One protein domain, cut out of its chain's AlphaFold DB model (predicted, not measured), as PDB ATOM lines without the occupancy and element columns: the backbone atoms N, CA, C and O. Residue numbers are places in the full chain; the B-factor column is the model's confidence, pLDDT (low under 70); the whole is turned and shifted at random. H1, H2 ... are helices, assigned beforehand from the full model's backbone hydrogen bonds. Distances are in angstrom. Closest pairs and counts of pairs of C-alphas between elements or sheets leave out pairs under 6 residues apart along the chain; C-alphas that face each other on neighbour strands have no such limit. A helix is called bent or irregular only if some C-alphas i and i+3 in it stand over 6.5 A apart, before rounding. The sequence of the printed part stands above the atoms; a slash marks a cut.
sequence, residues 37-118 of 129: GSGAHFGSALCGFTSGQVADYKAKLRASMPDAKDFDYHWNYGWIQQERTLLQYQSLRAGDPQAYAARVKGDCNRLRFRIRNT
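AT A GLANCE: This is residues 37 to 118 of the 129 residues of an uncharacterized protein of Paraburkholderia sp (UniProt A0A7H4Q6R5). Two long helices, H3 and H4, make a helical hairpin that opens as a narrow V from its turn at Asp 96, and the short helix H1 packs in the gap between its two arms. H2 folds back along H1 toward the open end of the V, where the free loop of residues 65 to 70 sticks out before the chain enters H3. The printed part has 82 residues with four named helices, in the order H1, H2, H3, H4, and no named strand; the class is all helix. The whole is only just compact, close to loose, with a radius of gyration of the C-alphas of 13.7 A, and elongated, spanning 43 by 23 by 18 A.

HOW THE PARTS SIT: Begin at H1, residues 37 to 46, the hub that touches the three other helices. H2, residues 51 to 64, forms a helical hairpin with it: look at the C-alphas of Ala 40 and Val 54, their closest, 6.0 A apart, at a shallow tilt of 20 degrees, opposite ways. Next comes H3, residues 71 to 95, which H1 touches with 20 pairs of C-alphas within 8 A; the closest are Ser 38 and Gly 78, 4.4 A apart. These two run the same way at a tilt of 36 degrees, only just steep. H4, residues 97 to 117, touches H1 with residues 104 to 111 alone, closest at the C-alphas of Gly 43 and Cys 108, 6.7 A, at a steep tilt of 46 degrees, opposite ways. H3 and H4 form a second helical hairpin, at a shallow tilt of 24 degrees; they touch through residues 89 to 93 and 99 to 101 alone, closest at the C-alphas of Arg 93 and Tyr 100, 5.2 A. The helix packing is part aligned, part crossed: two of the four touching pairs are at a shallow tilt. H2 is close to but not clearly touching H3, with the C-alphas of Arg 62 and Phe 71 7.1 A apart. It is also close to but not clearly touching H4, with those of Tyr 57 and Ile 115 7.1 A apart. In H1, H2 and H4 every O i to N i+4 pair is within hydrogen-bond range; in H3, 18 of 21 are.

IN THESE COORDINATES: Find C-alpha 37 at (191.231, 173.429, 218.372), where H1 begins. H2 runs 20.0 A from C-alpha 51 to C-alpha 64. H3 starts at C-alpha 71, (192.977, 164.196, 221.547), and runs 37.0 A; it is neither bent nor irregular, but only just: C-alphas 81 and 84 are 6.3 A apart. H4 runs 30.3 A and ends at C-alpha 117, (185.718, 169.425, 203.941).

THE WHOLE: The two C-alphas farthest apart are those of Pro 66 and Gly 95, 43.7 A. The printed part has no cut. The links H1 to H2 and H3 to H4 are tight, and H2 to H3 is short. The mean pLDDT of the printed part is 95.3, and no printed residue is under 70.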
ATOM      1  N   GLY A  37     191.615 172.746 217.131       97.38
ATOM      2  CA  GLY A  37     191.231 173.429 218.372       97.38
ATOM      3  C   GLY A  37     191.450 174.944 218.297       97.38
ATOM      4  O   GLY A  37     190.559 175.723 218.642       97.38
ATOM      5  N   SER A  38     192.587 175.369 217.737       98.12
ATOM      6  CA  SER A  38     192.889 176.779 217.449       98.12
ATOM      7  C   SER A  38     191.866 177.386 216.482       98.12
ATOM      8  O   SER A  38     191.275 178.434 216.762       98.12
ATOM      9  N   GLY A  39     191.578 176.698 215.372       97.12
ATOM     10  CA  GLY A  39     190.560 177.123 214.414       97.12
ATOM     11  C   GLY A  39     189.169 177.242 215.042       97.12
ATOM     12  O   GLY A  39     188.450 178.198 214.758       97.12
ATOM     13  N   ALA A  40     188.796 176.321 215.930       97.81
ATOM     14  CA  ALA A  40     187.517 176.352 216.628       97.81
ATOM     15  C   ALA A  40     187.392 177.558 217.570       97.81
ATOM     16  O   ALA A  40     186.368 178.243 217.527       97.81
ATOM     17  N   HIS A  41     188.436 177.874 218.348       98.44
ATOM     18  CA  HIS A  41     188.437 179.059 219.210       98.44
ATOM     19  C   HIS A  41     188.324 180.342 218.375       98.44
ATOM     20  O   HIS A  41     187.473 181.192 218.645       98.44
ATOM     21  N   PHE A  42     189.098 180.447 217.289       98.50
ATOM     22  CA  PHE A  42     188.994 181.574 216.358       98.50
ATOM     23  C   PHE A  42     187.583 181.711 215.779       98.50
ATOM     24  O   PHE A  42     187.009 182.802 215.761       98.50
ATOM     25  N   GLY A  43     187.009 180.598 215.324       98.12
ATOM     26  CA  GLY A  43     185.677 180.563 214.739       98.12
ATOM     27  C   GLY A  43     184.582 180.981 215.719       98.12
ATOM     28  O   GLY A  43     183.687 181.743 215.346       98.12
ATOM     29  N   SER A  44     184.685 180.535 216.972       98.38
ATOM     30  CA  SER A  44     183.779 180.936 218.051       98.38
ATOM     31  C   SER A  44     183.898 182.425 218.366       98.38
ATOM     32  O   SER A  44     182.883 183.092 218.547       98.38
ATOM     33  N   ALA A  45     185.122 182.955 218.415       98.25
ATOM     34  CA  ALA A  45     185.372 184.335 218.815       98.25
ATOM     35  C   ALA A  45     185.043 185.360 217.716       98.25
ATOM     36  O   ALA A  45     184.588 186.459 218.023       98.25
ATOM     37  N   LEU A  46     185.300 185.030 216.443       98.31
ATOM     38  CA  LEU A  46     185.304 186.018 215.353       98.31
ATOM     39  C   LEU A  46     184.421 185.658 214.153       98.31
ATOM     40  O   LEU A  46     184.082 186.544 213.371       98.31
ATOM     41  N   CYS A  47     184.026 184.392 213.986       98.00
ATOM     42  CA  CYS A  47     183.266 183.943 212.810       98.00
ATOM     43  C   CYS A  47     181.791 183.636 213.092       98.00
ATOM     44  O   CYS A  47     181.069 183.247 212.167       98.00
ATOM     45  N   GLY A  48     181.349 183.800 214.342       97.06
ATOM     46  CA  GLY A  48     179.979 183.521 214.767       97.06
ATOM     47  C   GLY A  48     179.656 182.030 214.856       97.06
ATOM     48  O   GLY A  48     178.498 181.655 214.681       97.06
ATOM     49  N   PHE A  49     180.655 181.167 215.072       96.69
ATOM     50  CA  PHE A  49     180.365 179.766 215.370       96.69
ATOM     51  C   PHE A  49     179.773 179.640 216.767       96.69
ATOM     52  O   PHE A  49     180.302 180.171 217.739       96.69
ATOM     53  N   THR A  50     178.668 178.915 216.852       96.88
ATOM     54  CA  THR A  50     178.022 178.589 218.121       96.88
ATOM     55  C   THR A  50     178.809 177.512 218.866       96.88
ATOM     56  O   THR A  50     179.552 176.731 218.263       96.88
ATOM     57  N   SER A  51     178.594 177.412 220.178       96.50
ATOM     58  CA  SER A  51     179.149 176.325 220.994       96.50
ATOM     59  C   SER A  51     178.750 174.942 220.465       96.50
ATOM     60  O   SER A  51     179.587 174.044 220.429       96.50
ATOM     61  N   GLY A  52     177.515 174.788 219.972       96.31
ATOM     62  CA  GLY A  52     177.044 173.561 219.325       96.31
ATOM     63  C   GLY A  52     177.846 173.209 218.068       96.31
ATOM     64  O   GLY A  52     178.322 172.087 217.938       96.31
ATOM     65  N   GLN A  53     178.103 174.180 217.185       95.00
ATOM     66  CA  GLN A  53     178.928 173.953 215.988       95.00
ATOM     67  C   GLN A  53     180.375 173.574 216.327       95.00
ATOM     68  O   GLN A  53     180.976 172.747 215.639       95.00
ATOM     69  N   VAL A  54     180.939 174.168 217.381       96.50
ATOM     70  CA  VAL A  54     182.275 173.817 217.883       96.50
ATOM     71  C   VAL A  54     182.294 172.391 218.441       96.50
ATOM     72  O   VAL A  54     183.201 171.626 218.109       96.50
ATOM     73  N   ALA A  55     181.293 172.015 219.241       96.56
ATOM     74  CA  ALA A  55     181.166 170.671 219.799       96.56
ATOM     75  C   ALA A  55     180.993 169.610 218.698       96.56
ATOM     76  O   ALA A  55     181.708 168.606 218.697       96.56
ATOM     77  N   ASP A  56     180.132 169.873 217.713       93.75
ATOM     78  CA  ASP A  56     179.923 168.999 216.554       93.75
ATOM     79  C   ASP A  56     181.204 168.818 215.739       93.75
ATOM     80  O   ASP A  56     181.522 167.707 215.303       93.75
ATOM     81  N   TYR A  57     181.954 169.902 215.517       94.19
ATOM     82  CA  TYR A  57     183.229 169.833 214.812       94.19
ATOM     83  C   TYR A  57     184.245 168.987 215.585       94.19
ATOM     84  O   TYR A  57     184.851 168.087 215.002       94.19
ATOM     85  N   LYS A  58     184.374 169.214 216.899       95.56
ATOM     86  CA  LYS A  58     185.254 168.428 217.772       95.56
ATOM     87  C   LYS A  58     184.902 166.938 217.729       95.56
ATOM     88  O   LYS A  58     185.793 166.108 217.564       95.56
ATOM     89  N   ALA A  59     183.616 166.600 217.833       94.56
ATOM     90  CA  ALA A  59     183.139 165.218 217.812       94.56
ATOM     91  C   ALA A  59     183.421 164.525 216.468       94.56
ATOM     92  O   ALA A  59     183.971 163.422 216.447       94.56
ATOM     93  N   LYS A  60     183.114 165.188 215.343       91.88
ATOM     94  CA  LYS A  60     183.398 164.664 213.995       91.88
ATOM     95  C   LYS A  60     184.891 164.453 213.769       91.88
ATOM     96  O   LYS A  60     185.284 163.429 213.216       91.88
ATOM     97  N   LEU A  61     185.711 165.403 214.212       92.19
ATOM     98  CA  LEU A  61     187.158 165.303 214.085       92.19
ATOM     99  C   LEU A  61     187.706 164.132 214.904       92.19
ATOM    100  O   LEU A  61     188.468 163.330 214.371       92.19
ATOM    101  N   ARG A  62     187.259 163.983 216.156       93.06
ATOM    102  CA  ARG A  62     187.647 162.854 217.012       93.06
ATOM    103  C   ARG A  62     187.292 161.513 216.375       93.06
ATOM    104  O   ARG A  62     188.129 160.621 216.336       93.06
ATOM    105  N   ALA A  63     186.087 161.391 215.819       91.00
ATOM    106  CA  ALA A  63     185.662 160.180 215.119       91.00
ATOM    107  C   ALA A  63     186.512 159.879 213.867       91.00
ATOM    108  O   ALA A  63     186.701 158.719 213.520       91.00
ATOM    109  N   SER A  64     187.045 160.908 213.199       88.12
ATOM    110  CA  SER A  64     187.929 160.748 212.035       88.12
ATOM    111  C   SER A  64     189.384 160.412 212.379       88.12
ATOM    112  O   SER A  64     190.163 160.124 211.474       88.12
ATOM    113  N   MET A  65     189.761 160.460 213.660       89.19
ATOM    114  CA  MET A  65     191.138 160.290 214.130       89.19
ATOM    115  C   MET A  65     191.198 159.274 215.283       89.19
ATOM    116  O   MET A  65     191.513 159.651 216.413       89.19
ATOM    117  N   PRO A  66     190.890 157.986 215.034       84.62
ATOM    118  CA  PRO A  66     190.854 156.963 216.084       84.62
ATOM    119  C   PRO A  66     192.211 156.756 216.774       84.62
ATOM    120  O   PRO A  66     192.247 156.403 217.950       84.62
ATOM    121  N   ASP A  67     193.312 157.045 216.077       84.06
ATOM    122  CA  ASP A  67     194.677 156.885 216.589       84.06
ATOM    123  C   ASP A  67     195.222 158.139 217.299       84.06
ATOM    124  O   ASP A  67     196.368 158.144 217.757       84.06
ATOM    125  N   ALA A  68     194.426 159.214 217.400       87.50
ATOM    126  CA  ALA A  68     194.802 160.426 218.126       87.50
ATOM    127  C   ALA A  68     194.794 160.172 219.638       87.50
ATOM    128  O   ALA A  68     193.781 160.366 220.324       87.50
ATOM    129  N   LYS A  69     195.942 159.753 220.171       89.56
ATOM    130  CA  LYS A  69     196.177 159.730 221.617       89.56
ATOM    131  C   LYS A  69     196.050 161.151 222.164       89.56
ATOM    132  O   LYS A  69     196.344 162.117 221.471       89.56
ATOM    133  N   ASP A  70     195.536 161.280 223.384       94.75
ATOM    134  CA  ASP A  70     195.419 162.570 224.073       94.75
ATOM    135  C   ASP A  70     194.699 163.670 223.260       94.75
ATOM    136  O   ASP A  70     194.969 164.863 223.407       94.75
ATOM    137  N   PHE A  71     193.725 163.282 222.421       96.38
ATOM    138  CA  PHE A  71     192.977 164.196 221.547       96.38
ATOM    139  C   PHE A  71     192.473 165.449 222.280       96.38
ATOM    140  O   PHE A  71     192.613 166.565 221.787       96.38
ATOM    141  N   ASP A  72     191.883 165.289 223.470       97.56
ATOM    142  CA  ASP A  72     191.349 166.426 224.227       97.56
ATOM    143  C   ASP A  72     192.440 167.368 224.728       97.56
ATOM    144  O   ASP A  72     192.230 168.582 224.736       97.56
ATOM    145  N   TYR A  73     193.601 166.827 225.101       97.94
ATOM    146  CA  TYR A  73     194.753 167.623 225.504       97.94
ATOM    147  C   TYR A  73     195.251 168.466 224.330       97.94
ATOM    148  O   TYR A  73     195.359 169.686 224.458       97.94
ATOM    149  N   HIS A  74     195.461 167.859 223.160       97.62
ATOM    150  CA  HIS A  74     195.906 168.575 221.963       97.62
ATOM    151  C   HIS A  74     194.863 169.579 221.461       97.62
ATOM    152  O   HIS A  74     195.208 170.704 221.093       97.62
ATOM    153  N   TRP A  75     193.578 169.231 221.524       97.94
ATOM    154  CA  TRP A  75     192.494 170.150 221.190       97.94
ATOM    155  C   TRP A  75     192.532 171.382 222.096       97.94
ATOM    156  O   TRP A  75     192.492 172.516 221.616       97.94
ATOM    157  N   ASN A  76     192.626 171.160 223.410       98.44
ATOM    158  CA  ASN A  76     192.642 172.231 224.398       98.44
ATOM    159  C   ASN A  76     193.923 173.070 224.314       98.44
ATOM    160  O   ASN A  76     193.867 174.289 224.435       98.44
ATOM    161  N   TYR A  77     195.066 172.440 224.039       98.06
ATOM    162  CA  TYR A  77     196.317 173.146 223.786       98.06
ATOM    163  C   TYR A  77     196.158 174.125 222.618       98.06
ATOM    164  O   TYR A  77     196.428 175.315 222.769       98.06
ATOM    165  N   GLY A  78     195.642 173.652 221.480       97.62
ATOM    166  CA  GLY A  78     195.366 174.503 220.324       97.62
ATOM    167  C   GLY A  78     194.377 175.630 220.628       97.62
ATOM    168  O   GLY A  78     194.598 176.774 220.227       97.62
ATOM    169  N   TRP A  79     193.315 175.324 221.376       98.12
ATOM    170  CA  TRP A  79     192.341 176.313 221.837       98.12
ATOM    171  C   TRP A  79     193.015 177.441 222.628       98.12
ATOM    172  O   TRP A  79     192.853 178.609 222.280       98.12
ATOM    173  N   ILE A  80     193.815 177.107 223.643       98.19
ATOM    174  CA  ILE A  80     194.504 178.087 224.496       98.19
ATOM    175  C   ILE A  80     195.513 178.911 223.686       98.19
ATOM    176  O   ILE A  80     195.535 180.137 223.785       98.19
ATOM    177  N   GLN A  81     196.315 178.276 222.825       96.25
ATOM    178  CA  GLN A  81     197.318 178.994 222.024       96.25
ATOM    179  C   GLN A  81     196.703 180.055 221.098       96.25
ATOM    180  O   GLN A  81     197.354 181.054 220.773       96.25
ATOM    181  N   GLN A  82     195.436 179.888 220.710       97.56
ATOM    182  CA  GLN A  82     194.743 180.840 219.847       97.56
ATOM    183  C   GLN A  82     194.512 182.215 220.494       97.56
ATOM    184  O   GLN A  82     194.340 183.203 219.771       97.56
ATOM    185  N   GLU A  83     194.557 182.324 221.824       96.06
ATOM    186  CA  GLU A  83     194.365 183.594 222.538       96.06
ATOM    187  C   GLU A  83     195.342 184.679 222.069       96.06
ATOM    188  O   GLU A  83     194.940 185.822 221.836       96.06
ATOM    189  N   ARG A  84     196.609 184.318 221.814       94.00
ATOM    190  CA  ARG A  84     197.619 185.263 221.303       94.00
ATOM    191  C   ARG A  84     197.196 185.870 219.967       94.00
ATOM    192  O   ARG A  84     197.345 187.073 219.754       94.00
ATOM    193  N   THR A  85     196.681 185.052 219.057       95.38
ATOM    194  CA  THR A  85     196.205 185.535 217.758       95.38
ATOM    195  C   THR A  85     194.974 186.418 217.929       95.38
ATOM    196  O   THR A  85     194.884 187.455 217.277       95.38
ATOM    197  N   LEU A  86     194.052 186.082 218.833       97.88
ATOM    198  CA  LEU A  86     192.885 186.929 219.103       97.88
ATOM    199  C   LEU A  86     193.283 188.317 219.627       97.88
ATOM    200  O   LEU A  86     192.700 189.311 219.193       97.88
ATOM    201  N   LEU A  87     194.318 188.410 220.465       97.50
ATOM    202  CA  LEU A  87     194.873 189.699 220.897       97.50
ATOM    203  C   LEU A  87     195.431 190.513 219.719       97.50
ATOM    204  O   LEU A  87     195.140 191.702 219.602       97.50
ATOM    205  N   GLN A  88     196.149 189.879 218.783       96.56
ATOM    206  CA  GLN A  88     196.626 190.557 217.565       96.56
ATOM    207  C   GLN A  88     195.469 191.106 216.721       96.56
ATOM    208  O   GLN A  88     195.567 192.196 216.159       96.56
ATOM    209  N   TYR A  89     194.352 190.378 216.654       98.00
ATOM    210  CA  TYR A  89     193.138 190.841 215.984       98.00
ATOM    211  C   TYR A  89     192.496 192.040 216.688       98.00
ATOM    212  O   TYR A  89     191.993 192.936 216.012       98.00
ATOM    213  N   GLN A  90     192.532 192.096 218.021       97.00
ATOM    214  CA  GLN A  90     192.058 193.261 218.773       97.00
ATOM    215  C   GLN A  90     192.927 194.495 218.504       97.00
ATOM    216  O   GLN A  90     192.378 195.567 218.241       97.00
ATOM    217  N   SER A  91     194.255 194.344 218.487       97.50
ATOM    218  CA  SER A  91     195.169 195.430 218.108       97.50
ATOM    219  C   SER A  91     194.938 195.889 216.668       97.50
ATOM    220  O   SER A  91     194.851 197.090 216.419       97.50
ATOM    221  N   LEU A  92     194.764 194.952 215.727       98.00
ATOM    222  CA  LEU A  92     194.459 195.278 214.333       98.00
ATOM    223  C   LEU A  92     193.141 196.046 214.216       98.00
ATOM    224  O   LEU A  92     193.084 197.040 213.509       98.00
ATOM    225  N   ARG A  93     192.101 195.635 214.949       98.00
ATOM    226  CA  ARG A  93     190.810 196.335 214.963       98.00
ATOM    227  C   ARG A  93     190.934 197.783 215.433       98.00
ATOM    228  O   ARG A  93     190.216 198.632 214.922       98.00
ATOM    229  N   ALA A  94     191.802 198.048 216.409       97.81
ATOM    230  CA  ALA A  94     192.018 199.392 216.936       97.81
ATOM    231  C   ALA A  94     192.843 200.278 215.985       97.81
ATOM    232  O   ALA A  94     192.569 201.470 215.891       97.81
ATOM    233  N   GLY A  95     193.836 199.707 215.293       98.31
ATOM    234  CA  GLY A  95     194.723 200.455 214.394       98.31
ATOM    235  C   GLY A  95     194.197 200.619 212.965       98.31
ATOM    236  O   GLY A  95     194.380 201.673 212.367       98.31
ATOM    237  N   ASP A  96     193.546 199.590 212.420       98.25
ATOM    238  CA  ASP A  96     193.006 199.569 211.057       98.25
ATOM    239  C   ASP A  96     191.725 198.706 210.986       98.25
ATOM    240  O   ASP A  96     191.768 197.493 210.726       98.25
ATOM    241  N   PRO A  97     190.545 199.320 211.209       97.88
ATOM    242  CA  PRO A  97     189.267 198.613 211.174       97.88
ATOM    243  C   PRO A  97     188.948 197.969 209.818       97.88
ATOM    244  O   PRO A  97     188.273 196.934 209.772       97.88
ATOM    245  N   GLN A  98     189.423 198.548 208.708       98.19
ATOM    246  CA  GLN A  98     189.152 198.029 207.368       98.19
ATOM    247  C   GLN A  98     189.989 196.775 207.095       98.19
ATOM    248  O   GLN A  98     189.442 195.759 206.646       98.19
ATOM    249  N   ALA A  99     191.284 196.801 207.428       97.88
ATOM    250  CA  ALA A  99     192.139 195.622 207.345       97.88
ATOM    251  C   ALA A  99     191.663 194.512 208.289       97.88
ATOM    252  O   ALA A  99     191.643 193.343 207.896       97.88
ATOM    253  N   TYR A 100     191.209 194.858 209.500       98.50
ATOM    254  CA  TYR A 100     190.581 193.902 210.413       98.50
ATOM    255  C   TYR A 100     189.384 193.197 209.763       98.50
ATOM    256  O   TYR A 100     189.359 191.964 209.701       98.50
ATOM    257  N   ALA A 101     188.421 193.955 209.229       98.31
ATOM    258  CA  ALA A 101     187.221 193.390 208.616       98.31
ATOM    259  C   ALA A 101     187.557 192.487 207.415       98.31
ATOM    260  O   ALA A 101     187.017 191.383 207.290       98.31
ATOM    261  N   ALA A 102     188.489 192.919 206.560       98.31
ATOM    262  CA  ALA A 102     188.951 192.129 205.422       98.31
ATOM    263  C   ALA A 102     189.618 190.818 205.868       98.31
ATOM    264  O   ALA A 102     189.325 189.749 205.317       98.31
ATOM    265  N   ARG A 103     190.472 190.877 206.897       98.06
ATOM    266  CA  ARG A 103     191.197 189.712 207.412       98.06
ATOM    267  C   ARG A 103     190.263 188.707 208.086       98.06
ATOM    268  O   ARG A 103     190.322 187.528 207.744       98.06
ATOM    269  N   VAL A 104     189.351 189.171 208.952       98.31
ATOM    270  CA  VAL A 104     188.323 188.319 209.581       98.31
ATOM    271  C   VAL A 104     187.489 187.619 208.510       98.31
ATOM    272  O   VAL A 104     187.338 186.400 208.548       98.31
ATOM    273  N   LYS A 105     187.004 188.355 207.499       98.19
ATOM    274  CA  LYS A 105     186.231 187.768 206.394       98.19
ATOM    275  C   LYS A 105     187.010 186.658 205.677       98.19
ATOM    276  O   LYS A 105     186.460 185.580 205.440       98.19
ATOM    277  N   GLY A 106     188.276 186.906 205.341       98.00
ATOM    278  CA  GLY A 106     189.144 185.930 204.677       98.00
ATOM    279  C   GLY A 106     189.373 184.667 205.512       98.00
ATOM    280  O   GLY A 106     189.170 183.555 205.016       98.00
ATOM    281  N   ASP A 107     189.736 184.827 206.784       97.44
ATOM    282  CA  ASP A 107     190.006 183.703 207.687       97.44
ATOM    283  C   ASP A 107     188.750 182.883 207.983       97.44
ATOM    284  O   ASP A 107     188.788 181.654 207.905       97.44
ATOM    285  N   CYS A 108     187.608 183.533 208.210       97.88
ATOM    286  CA  CYS A 108     186.346 182.832 208.433       97.88
ATOM    287  C   CYS A 108     185.903 182.019 207.210       97.88
ATOM    288  O   CYS A 108     185.386 180.909 207.359       97.88
ATOM    289  N   ASN A 109     186.130 182.522 205.994       97.44
ATOM    290  CA  ASN A 109     185.828 181.771 204.775       97.44
ATOM    291  C   ASN A 109     186.725 180.536 204.629       97.44
ATOM    292  O   ASN A 109     186.223 179.444 204.343       97.44
ATOM    293  N   ARG A 110     188.033 180.681 204.884       95.25
ATOM    294  CA  ARG A 110     188.978 179.552 204.885       95.25
ATOM    295  C   ARG A 110     188.613 178.503 205.933       95.25
ATOM    296  O   ARG A 110     188.613 177.310 205.632       95.25
ATOM    297  N   LEU A 111     188.257 178.939 207.137       94.31
ATOM    298  CA  LEU A 111     187.882 178.048 208.230       94.31
ATOM    299  C   LEU A 111     186.591 177.277 207.923       94.31
ATOM    300  O   LEU A 111     186.565 176.054 208.053       94.31
ATOM    301  N   ARG A 112     185.544 177.957 207.436       93.75
ATOM    302  CA  ARG A 112     184.298 177.299 206.999       93.75
ATOM    303  C   ARG A 112     184.553 176.266 205.905       93.75
ATOM    304  O   ARG A 112     183.978 175.181 205.943       93.75
ATOM    305  N   PHE A 113     185.421 176.584 204.943       90.06
ATOM    306  CA  PHE A 113     185.823 175.632 203.910       90.06
ATOM    307  C   PHE A 113     186.505 174.400 204.515       90.06
ATOM    308  O   PHE A 113     186.115 173.282 204.191       90.06
ATOM    309  N   ARG A 114     187.464 174.581 205.431       87.00
ATOM    310  CA  ARG A 114     188.160 173.468 206.096       87.00
ATOM    311  C   ARG A 114     187.199 172.556 206.864       87.00
ATOM    312  O   ARG A 114     187.237 171.345 206.671       87.00
ATOM    313  N   ILE A 115     186.318 173.129 207.684       87.06
ATOM    314  CA  ILE A 115     185.364 172.361 208.500       87.06
ATOM    315  C   ILE A 115     184.401 171.570 207.611       87.06
ATOM    316  O   ILE A 115     184.205 170.380 207.831       87.06
ATOM    317  N   ARG A 116     183.852 172.192 206.559       86.44
ATOM    318  CA  ARG A 116     182.960 171.509 205.607       86.44
ATOM    319  C   ARG A 116     183.641 170.343 204.884       86.44
ATOM    320  O   ARG A 116     182.978 169.367 204.559       86.44
ATOM    321  N   ASN A 117     184.941 170.456 204.627       82.81
ATOM    322  CA  ASN A 117     185.718 169.425 203.941       82.81
ATOM    323  C   ASN A 117     186.378 168.416 204.891       82.81
ATOM    324  O   ASN A 117     187.016 167.478 204.419       82.81
ATOM    325  N   THR A 118     186.216 168.573 206.207       76.88
ATOM    326  CA  THR A 118     186.601 167.538 207.169       76.88
ATOM    327  C   THR A 118     185.594 166.398 207.031       76.88
ATOM    328  O   THR A 118     184.454 166.502 207.483       76.88
TER     329      THR A 118